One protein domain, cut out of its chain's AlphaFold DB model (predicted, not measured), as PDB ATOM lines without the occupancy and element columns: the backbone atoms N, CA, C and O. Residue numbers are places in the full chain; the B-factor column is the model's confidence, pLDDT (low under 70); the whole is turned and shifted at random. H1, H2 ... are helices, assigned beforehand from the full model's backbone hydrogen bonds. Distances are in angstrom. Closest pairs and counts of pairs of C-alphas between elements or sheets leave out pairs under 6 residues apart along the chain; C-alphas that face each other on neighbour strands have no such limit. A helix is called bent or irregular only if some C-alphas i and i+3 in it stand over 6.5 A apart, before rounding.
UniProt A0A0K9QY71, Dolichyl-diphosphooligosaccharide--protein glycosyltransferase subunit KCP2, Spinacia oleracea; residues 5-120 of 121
ATOM      1  N   GLY A   5     215.706 113.072 132.174       66.88
ATOM      2  CA  GLY A   5     214.603 112.949 131.219       66.88
ATOM      3  C   GLY A   5     213.468 113.967 131.402       66.88
ATOM      4  O   GLY A   5     212.980 114.507 130.412       66.88
ATOM      5  N   ASN A   6     213.072 114.304 132.634       72.25
ATOM      6  CA  ASN A   6     212.033 115.314 132.871       72.25
ATOM      7  C   ASN A   6     212.537 116.721 132.519       72.25
ATOM      8  O   ASN A   6     211.794 117.503 131.930       72.25
ATOM      9  N   SER A   7     213.801 117.032 132.821       70.50
ATOM     10  CA  SER A   7     214.423 118.318 132.471       70.50
ATOM     11  C   SER A   7     214.578 118.496 130.956       70.50
ATOM     12  O   SER A   7     214.366 119.597 130.440       70.50
ATOM     13  N   MET A   8     214.884 117.417 130.227       71.19
ATOM     14  CA  MET A   8     214.905 117.408 128.759       71.19
ATOM     15  C   MET A   8     213.524 117.682 128.169       71.19
ATOM     16  O   MET A   8     213.389 118.558 127.316       71.19
ATOM     17  N   LEU A   9     212.503 116.958 128.641       76.81
ATOM     18  CA  LEU A   9     211.141 117.092 128.127       76.81
ATOM     19  C   LEU A   9     210.594 118.501 128.379       76.81
ATOM     20  O   LEU A   9     209.995 119.096 127.490       76.81
ATOM     21  N   LEU A  10     210.854 119.054 129.569       78.62
ATOM     22  CA  LEU A  10     210.437 120.405 129.936       78.62
ATOM     23  C   LEU A  10     211.141 121.470 129.083       78.62
ATOM     24  O   LEU A  10     210.490 122.399 128.614       78.62
ATOM     25  N   SER A  11     212.449 121.317 128.839       75.44
ATOM     26  CA  SER A  11     213.214 122.241 127.987       75.44
ATOM     27  C   SER A  11     212.718 122.209 126.541       75.44
ATOM     28  O   SER A  11     212.580 123.256 125.913       75.44
ATOM     29  N   PHE A  12     212.375 121.023 126.032       76.88
ATOM     30  CA  PHE A  12     211.794 120.863 124.700       76.88
ATOM     31  C   PHE A  12     210.383 121.467 124.601       76.88
ATOM     32  O   PHE A  12     210.061 122.131 123.620       76.88
ATOM     33  N   LEU A  13     209.550 121.298 125.632       79.75
ATOM     34  CA  LEU A  13     208.222 121.917 125.717       79.75
ATOM     35  C   LEU A  13     208.299 123.445 125.758       79.75
ATOM     36  O   LEU A  13     207.537 124.124 125.076       79.75
ATOM     37  N   MET A  14     209.233 124.000 126.529       75.56
ATOM     38  CA  MET A  14     209.456 125.445 126.557       75.56
ATOM     39  C   MET A  14     209.966 125.954 125.207       75.56
ATOM     40  O   MET A  14     209.486 126.976 124.726       75.56
ATOM     41  N   PHE A  15     210.858 125.212 124.547       76.56
ATOM     42  CA  PHE A  15     211.323 125.539 123.200       76.56
ATOM     43  C   PHE A  15     210.166 125.592 122.187       76.56
ATOM     44  O   PHE A  15     210.013 126.580 121.475       76.56
ATOM     45  N   THR A  16     209.293 124.581 122.149       75.94
ATOM     46  CA  THR A  16     208.162 124.559 121.200       75.94
ATOM     47  C   THR A  16     207.131 125.649 121.481       75.94
ATOM     48  O   THR A  16     206.611 126.254 120.543       75.94
ATOM     49  N   VAL A  17     206.870 125.952 122.756       80.00
ATOM     50  CA  VAL A  17     205.994 127.063 123.141       80.00
ATOM     51  C   VAL A  17     206.587 128.388 122.670       80.00
ATOM     52  O   VAL A  17     205.889 129.150 122.002       80.00
ATOM     53  N   VAL A  18     207.871 128.654 122.916       75.62
ATOM     54  CA  VAL A  18     208.490 129.920 122.498       75.62
ATOM     55  C   VAL A  18     208.520 130.056 120.968       75.62
ATOM     56  O   VAL A  18     208.150 131.113 120.461       75.62
ATOM     57  N   LEU A  19     208.812 128.977 120.227       71.62
ATOM     58  CA  LEU A  19     208.686 128.961 118.762       71.62
ATOM     59  C   LEU A  19     207.273 129.320 118.298       71.62
ATOM     60  O   LEU A  19     207.088 130.107 117.370       71.62
ATOM     61  N   SER A  20     206.256 128.740 118.938       75.50
ATOM     62  CA  SER A  20     204.866 129.008 118.571       75.50
ATOM     63  C   SER A  20     204.492 130.476 118.799       75.50
ATOM     64  O   SER A  20     203.823 131.071 117.953       75.50
ATOM     65  N   LEU A  21     204.989 131.092 119.880       71.94
ATOM     66  CA  LEU A  21     204.793 132.517 120.136       71.94
ATOM     67  C   LEU A  21     205.448 133.369 119.041       71.94
ATOM     68  O   LEU A  21     204.793 134.261 118.510       71.94
ATOM     69  N   GLU A  22     206.688 133.083 118.647       67.50
ATOM     70  CA  GLU A  22     207.379 133.844 117.594       67.50
ATOM     71  C   GLU A  22     206.652 133.767 116.241       67.50
ATOM     72  O   GLU A  22     206.427 134.789 115.584       67.50
ATOM     73  N   VAL A  23     206.204 132.570 115.843       68.19
ATOM     74  CA  VAL A  23     205.506 132.354 114.565       68.19
ATOM     75  C   VAL A  23     204.109 132.984 114.558       68.19
ATOM     76  O   VAL A  23     203.651 133.426 113.508       68.19
ATOM     77  N   ILE A  24     203.420 133.077 115.696       69.19
ATOM     78  CA  ILE A  24     202.112 133.749 115.776       69.19
ATOM     79  C   ILE A  24     202.288 135.274 115.783       69.19
ATOM     80  O   ILE A  24     201.545 135.995 115.113       69.19
ATOM     81  N   TYR A  25     203.304 135.780 116.487       65.00
ATOM     82  CA  TYR A  25     203.543 137.215 116.615       65.00
ATOM     83  C   TYR A  25     204.224 137.852 115.399       65.00
ATOM     84  O   TYR A  25     204.222 139.078 115.302       65.00
ATOM     85  N   ARG A  26     204.707 137.073 114.420       54.69
ATOM     86  CA  ARG A  26     205.353 137.564 113.183       54.69
ATOM     87  C   ARG A  26     204.641 138.744 112.499       54.69
ATOM     88  O   ARG A  26     205.298 139.666 112.030       54.69
ATOM     89  N   GLY A  27     203.303 138.770 112.505       55.69
ATOM     90  CA  GLY A  27     202.514 139.870 111.925       55.69
ATOM     91  C   GLY A  27     202.463 141.150 112.772       55.69
ATOM     92  O   GLY A  27     202.257 142.232 112.236       55.69
ATOM     93  N   LYS A  28     202.664 141.052 114.090       52.16
ATOM     94  CA  LYS A  28     202.721 142.191 115.022       52.16
ATOM     95  C   LYS A  28     204.153 142.699 115.229       52.16
ATOM     96  O   LYS A  28     204.328 143.883 115.498       52.16
ATOM     97  N   LEU A  29     205.161 141.835 115.056       51.09
ATOM     98  CA  LEU A  29     206.572 142.191 115.246       51.09
ATOM     99  C   LEU A  29     207.138 143.084 114.132       51.09
ATOM    100  O   LEU A  29     208.028 143.884 114.390       51.09
ATOM    101  N   ALA A  30     206.593 142.992 112.916       51.28
ATOM    102  CA  ALA A  30     207.027 143.796 111.772       51.28
ATOM    103  C   ALA A  30     206.537 145.260 111.806       51.28
ATOM    104  O   ALA A  30     206.944 146.059 110.968       51.28
ATOM    105  N   SER A  31     205.653 145.620 112.744       54.94
ATOM    106  CA  SER A  31     205.020 146.947 112.766       54.94
ATOM    107  C   SER A  31     205.822 148.013 113.520       54.94
ATOM    108  O   SER A  31     205.495 149.188 113.384       54.94
ATOM    109  N   SER A  32     206.817 147.628 114.327       60.44
ATOM    110  CA  SER A  32     207.564 148.552 115.191       60.44
ATOM    111  C   SER A  32     208.967 148.029 115.500       60.44
ATOM    112  O   SER A  32     209.132 146.877 115.895       60.44
ATOM    113  N   GLU A  33     209.969 148.906 115.422       62.75
ATOM    114  CA  GLU A  33     211.395 148.592 115.625       62.75
ATOM    115  C   GLU A  33     211.691 147.959 117.000       62.75
ATOM    116  O   GLU A  33     212.525 147.054 117.118       62.75
ATOM    117  N   LEU A  34     210.944 148.358 118.035       64.50
ATOM    118  CA  LEU A  34     211.024 147.778 119.382       64.50
ATOM    119  C   LEU A  34     210.647 146.295 119.424       64.50
ATOM    120  O   LEU A  34     211.245 145.527 120.176       64.50
ATOM    121  N   PHE A  35     209.680 145.871 118.612       63.50
ATOM    122  CA  PHE A  35     209.256 144.478 118.601       63.50
ATOM    123  C   PHE A  35     210.273 143.568 117.907       63.50
ATOM    124  O   PHE A  35     210.409 142.417 118.305       63.50
ATOM    125  N   THR A  36     211.055 144.068 116.950       67.00
ATOM    126  CA  THR A  36     212.203 143.329 116.392       67.00
ATOM    127  C   THR A  36     213.314 143.093 117.417       67.00
ATOM    128  O   THR A  36     213.929 142.027 117.417       67.00
ATOM    129  N   ILE A  37     213.550 144.044 118.328       72.25
ATOM    130  CA  ILE A  37     214.491 143.861 119.447       72.25
ATOM    131  C   ILE A  37     213.927 142.837 120.441       72.25
ATOM    132  O   ILE A  37     214.646 141.938 120.873       72.25
ATOM    133  N   LEU A  38     212.628 142.928 120.747       73.31
ATOM    134  CA  LEU A  38     211.939 141.960 121.601       73.31
ATOM    135  C   LEU A  38     211.961 140.545 121.001       73.31
ATOM    136  O   LEU A  38     212.176 139.580 121.724       73.31
ATOM    137  N   GLY A  39     211.793 140.426 119.682       71.31
ATOM    138  CA  GLY A  39     211.930 139.168 118.950       71.31
ATOM    139  C   GLY A  39     213.324 138.568 119.121       71.31
ATOM    140  O   GLY A  39     213.439 137.413 119.504       71.31
ATOM    141  N   GLY A  40     214.378 139.376 118.975       73.19
ATOM    142  CA  GLY A  40     215.756 138.929 119.224       73.19
ATOM    143  C   GLY A  40     216.001 138.452 120.659       73.19
ATOM    144  O   GLY A  40     216.727 137.481 120.881       73.19
ATOM    145  N   PHE A  41     215.363 139.098 121.638       75.06
ATOM    146  CA  PHE A  41     215.406 138.667 123.036       75.06
ATOM    147  C   PHE A  41     214.717 137.307 123.238       75.06
ATOM    148  O   PHE A  41     215.273 136.425 123.891       75.06
ATOM    149  N   ILE A  42     213.545 137.104 122.630       77.06
ATOM    150  CA  ILE A  42     212.814 135.828 122.676       77.06
ATOM    151  C   ILE A  42     213.618 134.713 121.985       77.06
ATOM    152  O   ILE A  42     213.759 133.624 122.546       77.06
ATOM    153  N   SER A  43     214.249 134.999 120.845       74.81
ATOM    154  CA  SER A  43     215.103 134.037 120.139       74.81
ATOM    155  C   SER A  43     216.347 133.647 120.951       74.81
ATOM    156  O   SER A  43     216.804 132.508 120.893       74.81
ATOM    157  N   SER A  44     216.858 134.548 121.789       76.62
ATOM    158  CA  SER A  44     217.970 134.240 122.703       76.62
ATOM    159  C   SER A  44     217.543 133.327 123.859       76.62
ATOM    160  O   SER A  44     218.330 132.510 124.338       76.62
ATOM    161  N   LEU A  45     216.277 133.403 124.283       75.75
ATOM    162  CA  LEU A  45     215.700 132.431 125.219       75.75
ATOM    163  C   LEU A  45     215.526 131.059 124.558       75.75
ATOM    164  O   LEU A  45     215.800 130.046 125.199       75.75
ATOM    165  N   LEU A  46     215.139 131.006 123.278       76.69
ATOM    166  CA  LEU A  46     215.126 129.761 122.498       76.69
ATOM    167  C   LEU A  46     216.509 129.130 122.403       76.69
ATOM    168  O   LEU A  46     216.639 127.932 122.656       76.69
ATOM    169  N   PHE A  47     217.532 129.932 122.094       80.00
ATOM    170  CA  PHE A  47     218.922 129.492 122.129       80.00
ATOM    171  C   PHE A  47     219.265 128.879 123.489       80.00
ATOM    172  O   PHE A  47     219.781 127.767 123.543       80.00
ATOM    173  N   LEU A  48     218.914 129.550 124.589       78.88
ATOM    174  CA  LEU A  48     219.193 129.069 125.940       78.88
ATOM    175  C   LEU A  48     218.479 127.740 126.243       78.88
ATOM    176  O   LEU A  48     219.125 126.804 126.712       78.88
ATOM    177  N   PHE A  49     217.187 127.604 125.927       78.19
ATOM    178  CA  PHE A  49     216.456 126.343 126.109       78.19
ATOM    179  C   PHE A  49     217.024 125.203 125.257       78.19
ATOM    180  O   PHE A  49     217.146 124.076 125.742       78.19
ATOM    181  N   PHE A  50     217.415 125.488 124.015       75.94
ATOM    182  CA  PHE A  50     217.998 124.494 123.115       75.94
ATOM    183  C   PHE A  50     219.420 124.099 123.540       75.94
ATOM    184  O   PHE A  50     219.769 122.918 123.550       75.94
ATOM    185  N   PHE A  51     220.225 125.067 123.981       77.62
ATOM    186  CA  PHE A  51     221.551 124.838 124.546       77.62
ATOM    187  C   PHE A  51     221.475 123.993 125.821       77.62
ATOM    188  O   PHE A  51     222.229 123.035 125.970       77.62
ATOM    189  N   ILE A  52     220.519 124.281 126.710       80.44
ATOM    190  CA  ILE A  52     220.260 123.479 127.911       80.44
ATOM    191  C   ILE A  52     219.825 122.065 127.525       80.44
ATOM    192  O   ILE A  52     220.312 121.106 128.119       80.44
ATOM    193  N   PHE A  53     218.960 121.902 126.523       78.81
ATOM    194  CA  PHE A  53     218.559 120.582 126.036       78.81
ATOM    195  C   PHE A  53     219.767 119.761 125.557       78.81
ATOM    196  O   PHE A  53     219.947 118.626 126.001       78.81
ATOM    197  N   ILE A  54     220.641 120.348 124.732       78.81
ATOM    198  CA  ILE A  54     221.867 119.686 124.257       78.81
ATOM    199  C   ILE A  54     222.834 119.413 125.414       78.81
ATOM    200  O   ILE A  54     223.417 118.334 125.472       78.81
ATOM    201  N   ALA A  55     222.982 120.339 126.363       76.75
ATOM    202  CA  ALA A  55     223.834 120.148 127.534       76.75
ATOM    203  C   ALA A  55     223.348 118.979 128.406       76.75
ATOM    204  O   ALA A  55     224.148 118.127 128.787       76.75
ATOM    205  N   ASN A  56     222.035 118.878 128.650       77.19
ATOM    206  CA  ASN A  56     221.436 117.737 129.349       77.19
ATOM    207  C   ASN A  56     221.613 116.432 128.552       77.19
ATOM    208  O   ASN A  56     221.831 115.377 129.143       77.19
ATOM    209  N   PHE A  57     221.543 116.487 127.218       73.12
ATOM    210  CA  PHE A  57     221.774 115.332 126.340       73.12
ATOM    211  C   PHE A  57     223.218 114.838 126.384       73.12
ATOM    212  O   PHE A  57     223.466 113.633 126.453       73.12
ATOM    213  N   GLN A  58     224.168 115.765 126.412       73.69
ATOM    214  CA  GLN A  58     225.592 115.473 126.504       73.69
ATOM    215  C   GLN A  58     225.947 114.878 127.881       73.69
ATOM    216  O   GLN A  58     226.618 113.847 127.934       73.69
ATOM    217  N   GLU A  59     225.382 115.432 128.964       71.00
ATOM    218  CA  GLU A  59     225.470 114.895 130.335       71.00
ATOM    219  C   GLU A  59     224.880 113.476 130.430       71.00
ATOM    220  O   GLU A  59     225.520 112.561 130.945       71.00
ATOM    221  N   SER A  60     223.692 113.244 129.856       72.62
ATOM    222  CA  SER A  60     223.067 111.912 129.827       72.62
ATOM    223  C   SER A  60     223.865 110.889 129.012       72.62
ATOM    224  O   SER A  60     223.739 109.690 129.251       72.62
ATOM    225  N   SER A  61     224.664 111.352 128.051       67.00
ATOM    226  CA  SER A  61     225.520 110.516 127.204       67.00
ATOM    227  C   SER A  61     226.933 110.346 127.781       67.00
ATOM    228  O   SER A  61     227.797 109.767 127.125       67.00
ATOM    229  N   GLY A  62     227.210 110.885 128.977       65.44
ATOM    230  CA  GLY A  62     228.524 110.825 129.629       65.44
ATOM    231  C   GLY A  62     229.636 111.581 128.891       65.44
ATOM    232  O   GLY A  62     230.818 111.387 129.179       65.44
ATOM    233  N   THR A  63     229.284 112.429 127.921       68.19
ATOM    234  CA  THR A  63     230.240 113.184 127.107       68.19
ATOM    235  C   THR A  63     230.341 114.607 127.649       68.19
ATOM    236  O   THR A  63     229.338 115.219 128.001       68.19
ATOM    237  N   LYS A  64     231.557 115.158 127.737       62.34
ATOM    238  CA  LYS A  64     231.752 116.526 128.242       62.34
ATOM    239  C   LYS A  64     231.111 117.540 127.291       62.34
ATOM    240  O   LYS A  64     231.343 117.472 126.085       62.34
ATOM    241  N   THR A  65     230.350 118.486 127.847       66.56
ATOM    242  CA  THR A  65     229.813 119.634 127.102       66.56
ATOM    243  C   THR A  65     230.957 120.434 126.478       66.56
ATOM    244  O   THR A  65     231.844 120.924 127.179       66.56
ATOM    245  N   GLY A  66     230.997 120.470 125.146       71.62
ATOM    246  CA  GLY A  66     232.061 121.113 124.378       71.62
ATOM    247  C   GLY A  66     231.593 122.375 123.656       71.62
ATOM    248  O   GLY A  66     230.401 122.599 123.460       71.62
ATOM    249  N   TRP A  67     232.551 123.156 123.147       74.25
ATOM    250  CA  TRP A  67     232.273 124.306 122.275       74.25
ATOM    251  C   TRP A  67     231.445 123.930 121.032       74.25
ATOM    252  O   TRP A  67     230.689 124.753 120.525       74.25
ATOM    253  N   GLY A  68     231.516 122.673 120.575       78.06
ATOM    254  CA  GLY A  68     230.692 122.176 119.469       78.06
ATOM    255  C   GLY A  68     229.185 122.204 119.757       78.06
ATOM    256  O   GLY A  68     228.411 122.541 118.865       78.06
ATOM    257  N   ALA A  69     228.765 121.928 120.997       78.88
ATOM    258  CA  ALA A  69     227.357 122.009 121.394       78.88
ATOM    259  C   ALA A  69     226.841 123.454 121.359       78.88
ATOM    260  O   ALA A  69     225.716 123.698 120.930       78.88
ATOM    261  N   VAL A  70     227.691 124.407 121.756       80.12
ATOM    262  CA  VAL A  70     227.401 125.845 121.698       80.12
ATOM    263  C   VAL A  70     227.194 126.291 120.251       80.12
ATOM    264  O   VAL A  70     226.167 126.884 119.937       80.12
ATOM    265  N   ILE A  71     228.141 125.969 119.362       82.38
ATOM    266  CA  ILE A  71     228.070 126.365 117.948       82.38
ATOM    267  C   ILE A  71     226.851 125.731 117.271       82.38
ATOM    268  O   ILE A  71     226.147 126.403 116.524       82.38
ATOM    269  N   PHE A  72     226.565 124.457 117.550       82.69
ATOM    270  CA  PHE A  72     225.403 123.784 116.975       82.69
ATOM    271  C   PHE A  72     224.083 124.408 117.448       82.69
ATOM    272  O   PHE A  72     223.206 124.673 116.627       82.69
ATOM    273  N   ALA A  73     223.952 124.688 118.749       82.81
ATOM    274  CA  ALA A  73     222.774 125.363 119.292       82.81
ATOM    275  C   ALA A  73     222.584 126.759 118.680       82.81
ATOM    276  O   ALA A  73     221.465 127.127 118.328       82.81
ATOM    277  N   GLU A  74     223.677 127.504 118.506       82.62
ATOM    278  CA  GLU A  74     223.648 128.857 117.950       82.62
ATOM    279  C   GLU A  74     223.214 128.847 116.484       82.62
ATOM    280  O   GLU A  74     222.341 129.615 116.094       82.62
ATOM    281  N   VAL A  75     223.740 127.931 115.667       84.88
ATOM    282  CA  VAL A  75     223.325 127.809 114.260       84.88
ATOM    283  C   VAL A  75     221.824 127.532 114.150       84.88
ATOM    284  O   VAL A  75     221.147 128.160 113.337       84.88
ATOM    285  N   VAL A  76     221.280 126.639 114.984       82.31
ATOM    286  CA  VAL A  76     219.838 126.342 114.991       82.31
ATOM    287  C   VAL A  76     219.027 127.572 115.407       82.31
ATOM    288  O   VAL A  76     218.046 127.905 114.740       82.31
ATOM    289  N   ALA A  77     219.453 128.283 116.454       80.56
ATOM    290  CA  ALA A  77     218.788 129.502 116.907       80.56
ATOM    291  C   ALA A  77     218.812 130.614 115.843       80.56
ATOM    292  O   ALA A  77     217.789 131.252 115.604       80.56
ATOM    293  N   LEU A  78     219.934 130.797 115.137       80.62
ATOM    294  CA  LEU A  78     220.061 131.781 114.058       80.62
ATOM    295  C   LEU A  78     219.177 131.445 112.852       80.62
ATOM    296  O   LEU A  78     218.605 132.353 112.249       80.62
ATOM    297  N   VAL A  79     219.029 130.159 112.509       82.06
ATOM    298  CA  VAL A  79     218.099 129.722 111.452       82.06
ATOM    299  C   VAL A  79     216.664 130.068 111.842       82.06
ATOM    300  O   VAL A  79     215.952 130.664 111.036       82.06
ATOM    301  N   VAL A  80     216.261 129.766 113.080       77.12
ATOM    302  CA  VAL A  80     214.929 130.095 113.609       77.12
ATOM    303  C   VAL A  80     214.693 131.608 113.616       77.12
ATOM    304  O   VAL A  80     213.721 132.069 113.018       77.12
ATOM    305  N   ALA A  81     215.606 132.395 114.191       75.19
ATOM    306  CA  ALA A  81     215.511 133.856 114.230       75.19
ATOM    307  C   ALA A  81     215.449 134.466 112.816       75.19
ATOM    308  O   ALA A  81     214.699 135.412 112.556       75.19
ATOM    309  N   GLY A  82     216.194 133.885 111.871       73.50
ATOM    310  CA  GLY A  82     216.191 134.278 110.465       73.50
ATOM    311  C   GLY A  82     214.869 134.025 109.742       73.50
ATOM    312  O   GLY A  82     214.575 134.736 108.779       73.50
ATOM    313  N   THR A  83     214.040 133.084 110.214       71.25
ATOM    314  CA  THR A  83     212.693 132.866 109.654       71.25
ATOM    315  C   THR A  83     211.707 133.989 109.990       71.25
ATOM    316  O   THR A  83     210.702 134.136 109.295       71.25
ATOM    317  N   VAL A  84     211.997 134.805 111.013       66.81
ATOM    318  CA  VAL A  84     211.142 135.920 111.446       66.81
ATOM    319  C   VAL A  84     211.538 137.217 110.742       66.81
ATOM    320  O   VAL A  84     210.708 137.843 110.083       66.81
ATOM    321  N   HIS A  85     212.801 137.644 110.874       67.62
ATOM    322  CA  HIS A  85     213.300 138.877 110.257       67.62
ATOM    323  C   HIS A  85     214.835 138.906 110.203       67.62
ATOM    324  O   HIS A  85     215.502 138.425 111.118       67.62
ATOM    325  N   ARG A  86     215.432 139.565 109.197       69.56
ATOM    326  CA  ARG A  86     216.906 139.623 109.061       69.56
ATOM    327  C   ARG A  86     217.611 140.338 110.221       69.56
ATOM    328  O   ARG A  86     218.739 139.995 110.551       69.56
ATOM    329  N   VAL A  87     216.930 141.288 110.862       74.25
ATOM    330  CA  VAL A  87     217.436 142.037 112.033       74.25
ATOM    331  C   VAL A  87     217.456 141.170 113.304       74.25
ATOM    332  O   VAL A  87     218.258 141.407 114.202       74.25
ATOM    333  N   CYS A  88     216.622 140.124 113.357       74.44
ATOM    334  CA  CYS A  88     216.542 139.199 114.491       74.44
ATOM    335  C   CYS A  88     217.814 138.346 114.621       74.44
ATOM    336  O   CYS A  88     218.240 138.016 115.721       74.44
ATOM    337  N   ILE A  89     218.466 138.046 113.492       78.19
ATOM    338  CA  ILE A  89     219.718 137.277 113.442       78.19
ATOM    339  C   ILE A  89     220.821 138.009 114.216       78.19
ATOM    340  O   ILE A  89     221.501 137.420 115.052       78.19
ATOM    341  N   THR A  90     220.981 139.312 113.973       81.62
ATOM    342  CA  THR A  90     222.043 140.111 114.599       81.62
ATOM    343  C   THR A  90     221.796 140.359 116.085       81.62
ATOM    344  O   THR A  90     222.743 140.370 116.868       81.62
ATOM    345  N   THR A  91     220.536 140.541 116.495       83.44
ATOM    346  CA  THR A  91     220.183 140.750 117.907       83.44
ATOM    347  C   THR A  91     220.265 139.454 118.709       83.44
ATOM    348  O   THR A  91     220.763 139.487 119.833       83.44
ATOM    349  N   CYS A  92     219.863 138.322 118.122       82.38
ATOM    350  CA  CYS A  92     220.019 136.996 118.718       82.38
ATOM    351  C   CYS A  92     221.498 136.671 118.963       82.38
ATOM    352  O   CYS A  92     221.852 136.345 120.089       82.38
ATOM    353  N   PHE A  93     222.374 136.879 117.974       80.81
ATOM    354  CA  PHE A  93     223.811 136.627 118.134       80.81
ATOM    355  C   PHE A  93     224.438 137.444 119.280       80.81
ATOM    356  O   PHE A  93     225.173 136.914 120.113       80.81
ATOM    357  N   LEU A  94     224.125 138.743 119.366       84.44
ATOM    358  CA  LEU A  94     224.651 139.615 120.425       84.44
ATOM    359  C   LEU A  94     224.213 139.160 121.823       84.44
ATOM    360  O   LEU A  94     225.027 139.119 122.748       84.44
ATOM    361  N   PHE A  95     222.939 138.800 121.977       80.88
ATOM    362  CA  PHE A  95     222.418 138.301 123.248       80.88
ATOM    363  C   PHE A  95     222.921 136.887 123.579       80.88
ATOM    364  O   PHE A  95     223.250 136.640 124.739       80.88
ATOM    365  N   SER A  96     223.053 135.990 122.596       79.88
ATOM    366  CA  SER A  96     223.637 134.649 122.755       79.88
ATOM    367  C   SER A  96     225.068 134.714 123.289       79.88
ATOM    368  O   SER A  96     225.400 134.020 124.251       79.88
ATOM    369  N   VAL A  97     225.910 135.596 122.734       83.75
ATOM    370  CA  VAL A  97     227.285 135.813 123.223       83.75
ATOM    371  C   VAL A  97     227.287 136.347 124.661       83.75
ATOM    372  O   VAL A  97     228.069 135.874 125.489       83.75
ATOM    373  N   GLY A  98     226.393 137.286 124.990       83.69
ATOM    374  CA  GLY A  98     226.240 137.797 126.357       83.69
ATOM    375  C   GLY A  98     225.817 136.716 127.358       83.69
ATOM    376  O   GLY A  98     226.414 136.587 128.427       83.69
ATOM    377  N   LEU A  99     224.836 135.886 126.995       80.62
ATOM    378  CA  LEU A  99     224.388 134.757 127.815       80.62
ATOM    379  C   LEU A  99     225.496 133.716 128.001       80.62
ATOM    380  O   LEU A  99     225.702 133.237 129.114       80.62
ATOM    381  N   LEU A 100     226.251 133.402 126.946       80.31
ATOM    382  CA  LEU A 100     227.411 132.514 127.029       80.31
ATOM    383  C   LEU A 100     228.479 133.047 127.980       80.31
ATOM    384  O   LEU A 100     229.065 132.269 128.733       80.31
ATOM    385  N   TYR A 101     228.717 134.359 127.977       82.44
ATOM    386  CA  TYR A 101     229.659 134.981 128.898       82.44
ATOM    387  C   TYR A 101     229.217 134.813 130.357       82.44
ATOM    388  O   TYR A 101     230.010 134.370 131.190       82.44
ATOM    389  N   GLU A 102     227.945 135.079 130.662       80.31
ATOM    390  CA  GLU A 102     227.390 134.887 132.009       80.31
ATOM    391  C   GLU A 102     227.423 133.412 132.438       80.31
ATOM    392  O   GLU A 102     227.838 133.100 133.554       80.31
ATOM    393  N   VAL A 103     227.081 132.478 131.544       76.25
ATOM    394  CA  VAL A 103     227.148 131.034 131.823       76.25
ATOM    395  C   VAL A 103     228.587 130.576 132.066       76.25
ATOM    396  O   VAL A 103     228.845 129.839 133.019       76.25
ATOM    397  N   ASN A 104     229.552 131.035 131.266       80.38
ATOM    398  CA  ASN A 104     230.966 130.706 131.455       80.38
ATOM    399  C   ASN A 104     231.509 131.279 132.778       80.38
ATOM    400  O   ASN A 104     232.231 130.610 133.527       80.38
ATOM    401  N   LYS A 105     231.095 132.500 133.126       77.75
ATOM    402  CA  LYS A 105     231.419 133.144 134.401       77.75
ATOM    403  C   LYS A 105     230.801 132.400 135.596       77.75
ATOM    404  O   LYS A 105     231.452 132.221 136.622       77.75
ATOM    405  N   LEU A 106     229.572 131.904 135.475       76.38
ATOM    406  CA  LEU A 106     228.948 131.057 136.496       76.38
ATOM    407  C   LEU A 106     229.652 129.702 136.621       76.38
ATOM    408  O   LEU A 106     229.887 129.244 137.737       76.38
ATOM    409  N   SER A 107     230.039 129.082 135.504       68.00
ATOM    410  CA  SER A 107     230.734 127.789 135.492       68.00
ATOM    411  C   SER A 107     232.089 127.860 136.203       68.00
ATOM    412  O   SER A 107     232.405 127.012 137.039       68.00
ATOM    413  N   THR A 108     232.854 128.930 135.967       71.94
ATOM    414  CA  THR A 108     234.119 129.187 136.677       71.94
ATOM    415  C   THR A 108     233.903 129.449 138.171       71.94
ATOM    416  O   THR A 108     234.630 128.893 138.997       71.94
ATOM    417  N   MET A 109     232.868 130.206 138.559       68.50
ATOM    418  CA  MET A 109     232.517 130.409 139.974       68.50
ATOM    419  C   MET A 109     232.079 129.109 140.671       68.50
ATOM    420  O   MET A 109     232.487 128.849 141.804       68.50
ATOM    421  N   VAL A 110     231.277 128.272 140.007       69.06
ATOM    422  CA  VAL A 110     230.802 126.987 140.545       69.06
ATOM    423  C   VAL A 110     231.950 125.986 140.697       69.06
ATOM    424  O   VAL A 110     232.041 125.334 141.740       69.06
ATOM    425  N   GLN A 111     232.865 125.900 139.725       61.44
ATOM    426  CA  GLN A 111     234.069 125.067 139.839       61.44
ATOM    427  C   GLN A 111     234.977 125.542 140.978       61.44
ATOM    428  O   GLN A 111     235.363 124.738 141.825       61.44
ATOM    429  N   SER A 112     235.213 126.853 141.089       60.88
ATOM    430  CA  SER A 112     236.029 127.433 142.167       60.88
ATOM    431  C   SER A 112     235.444 127.132 143.552       60.88
ATOM    432  O   SER A 112     236.155 126.754 144.482       60.88
ATOM    433  N   LYS A 113     234.119 127.242 143.703       58.91
ATOM    434  CA  LYS A 113     233.431 126.935 144.965       58.91
ATOM    435  C   LYS A 113     233.485 125.441 145.308       58.91
ATOM    436  O   LYS A 113     233.515 125.086 146.487       58.91
ATOM    437  N   THR A 114     233.512 124.578 144.293       57.88
ATOM    438  CA  THR A 114     233.616 123.121 144.451       57.88
ATOM    439  C   THR A 114     235.029 122.711 144.868       57.88
ATOM    440  O   THR A 114     235.168 121.926 145.803       57.88
ATOM    441  N   GLU A 115     236.069 123.322 144.297       56.09
ATOM    442  CA  GLU A 115     237.463 123.116 144.720       56.09
ATOM    443  C   GLU A 115     237.711 123.568 146.168       56.09
ATOM    444  O   GLU A 115     238.338 122.852 146.949       56.09
ATOM    445  N   VAL A 116     237.152 124.712 146.581       53.22
ATOM    446  CA  VAL A 116     237.258 125.189 147.974       53.22
ATOM    447  C   VAL A 116     236.542 124.250 148.951       53.22
ATOM    448  O   VAL A 116     237.006 124.056 150.075       53.22
ATOM    449  N   LYS A 117     235.426 123.637 148.536       48.38
ATOM    450  CA  LYS A 117     234.723 122.638 149.349       48.38
ATOM    451  C   LYS A 117     235.477 121.301 149.391       48.38
ATOM    452  O   LYS A 117     235.474 120.662 150.436       48.38
ATOM    453  N   SER A 118     236.166 120.925 148.311       49.06
ATOM    454  CA  SER A 118     236.987 119.708 148.237       49.06
ATOM    455  C   SER A 118     238.310 119.810 148.999       49.06
ATOM    456  O   SER A 118     238.812 118.786 149.434       49.06
ATOM    457  N   LYS A 119     238.877 121.010 149.196       48.09
ATOM    458  CA  LYS A 119     240.057 121.220 150.066       48.09
ATOM    459  C   LYS A 119     239.719 121.316 151.562       48.09
ATOM    460  O   LYS A 119     240.626 121.433 152.380       48.09
ATOM    461  N   ARG A 120     238.430 121.334 151.921       50.03
ATOM    462  CA  ARG A 120     237.942 121.393 153.312       50.03
ATOM    463  C   ARG A 120     237.520 120.031 153.878       50.03
ATOM    464  O   ARG A 120     237.066 120.000 155.018       50.03
TER     465      ARG A 120
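This is residues 5 to 120 of the 121 residues of the protein "Dolichyl-diphosphooligosaccharide--protein glycosyltransferase subunit KCP2" of Spinacia oleracea (UniProt A0A0K9QY71). Four helices make an up-and-down bundle, each running against the one before it, and the longest, H4, runs on past the others, with residues 101 to 120 sticking out as a free arm. H2 has H1 along one side and H3 and the first part of H4 on other sides, while H1 and H4 stay apart. The printed part has 116 residues with four named helices, in the order H1, H2, H3, H4, and no named strand; the class is all helix. The whole is only just loose, close to compact, with a radius of gyration of the C-alphas of 16.2 A, and spans 58 by 26 by 21 A, its length drawn out by the free arm.

H4, residues 86 to 118, touches H2, residues 33 to 60, at a steep tilt of 42 degrees, the same way. H4 touches H2 with residues 87 to 99 alone, and H2 touches H4 with residues 36 to 48 alone; the closest C-alphas, those of Gly 40 and Cys 92, are 4.7 A apart. H3, residues 67 to 84, forms a helical hairpin with H4 at a shallow tilt of 29 degrees; the closest C-alphas are those of Ala 81 and Cys 88, at 5.4 A. H2 and H3 form another hairpin, at a shallow tilt of 34 degrees, only just short of steep, with the C-alphas of Phe 47 and Ala 77 closest at 5.2 A. H1, residues 5 to 29, forms a hairpin with H2 at a shallow tilt of 17 degrees, and the closest C-alphas, those of Leu 29 and Phe 35, are 4.9 A apart. H1 and H3 only just touch, with 3 pairs of C-alphas within 8 A, the closest being those of Arg 26 and Val 84 at 6.3 A. H1 and H4 are apart. Every O i to N i+4 pair is within hydrogen-bond range in H2; the counts are 19 of 21 in H1, 13 of 14 in H3 and 28 of 29 in H4.

H4 is 48.3 A long and ends at C-alpha 118 (236.987, 119.708, 148.237). H2 is 41.0 A long, H3 26.4 A. H1, 34.3 A long, begins at C-alpha 5 (214.603, 112.949, 131.219), has a kink of 34 degrees near residue 23, and is irregular, with C-alphas 24 and 27 7.2 A apart.

The two C-alphas farthest apart, those of Ser 31 and Arg 120, are 58.1 A apart. Without residues 101 to 120 the body spans 46 by 24 by 17 A. The printed part has no cut. The links H1 to H2 and H3 to H4 are tight, and H2 to H3 is short. The mean pLDDT of the printed part is 72.2, with 37 residues under 70, among them 22 to 36 and 109 to 120.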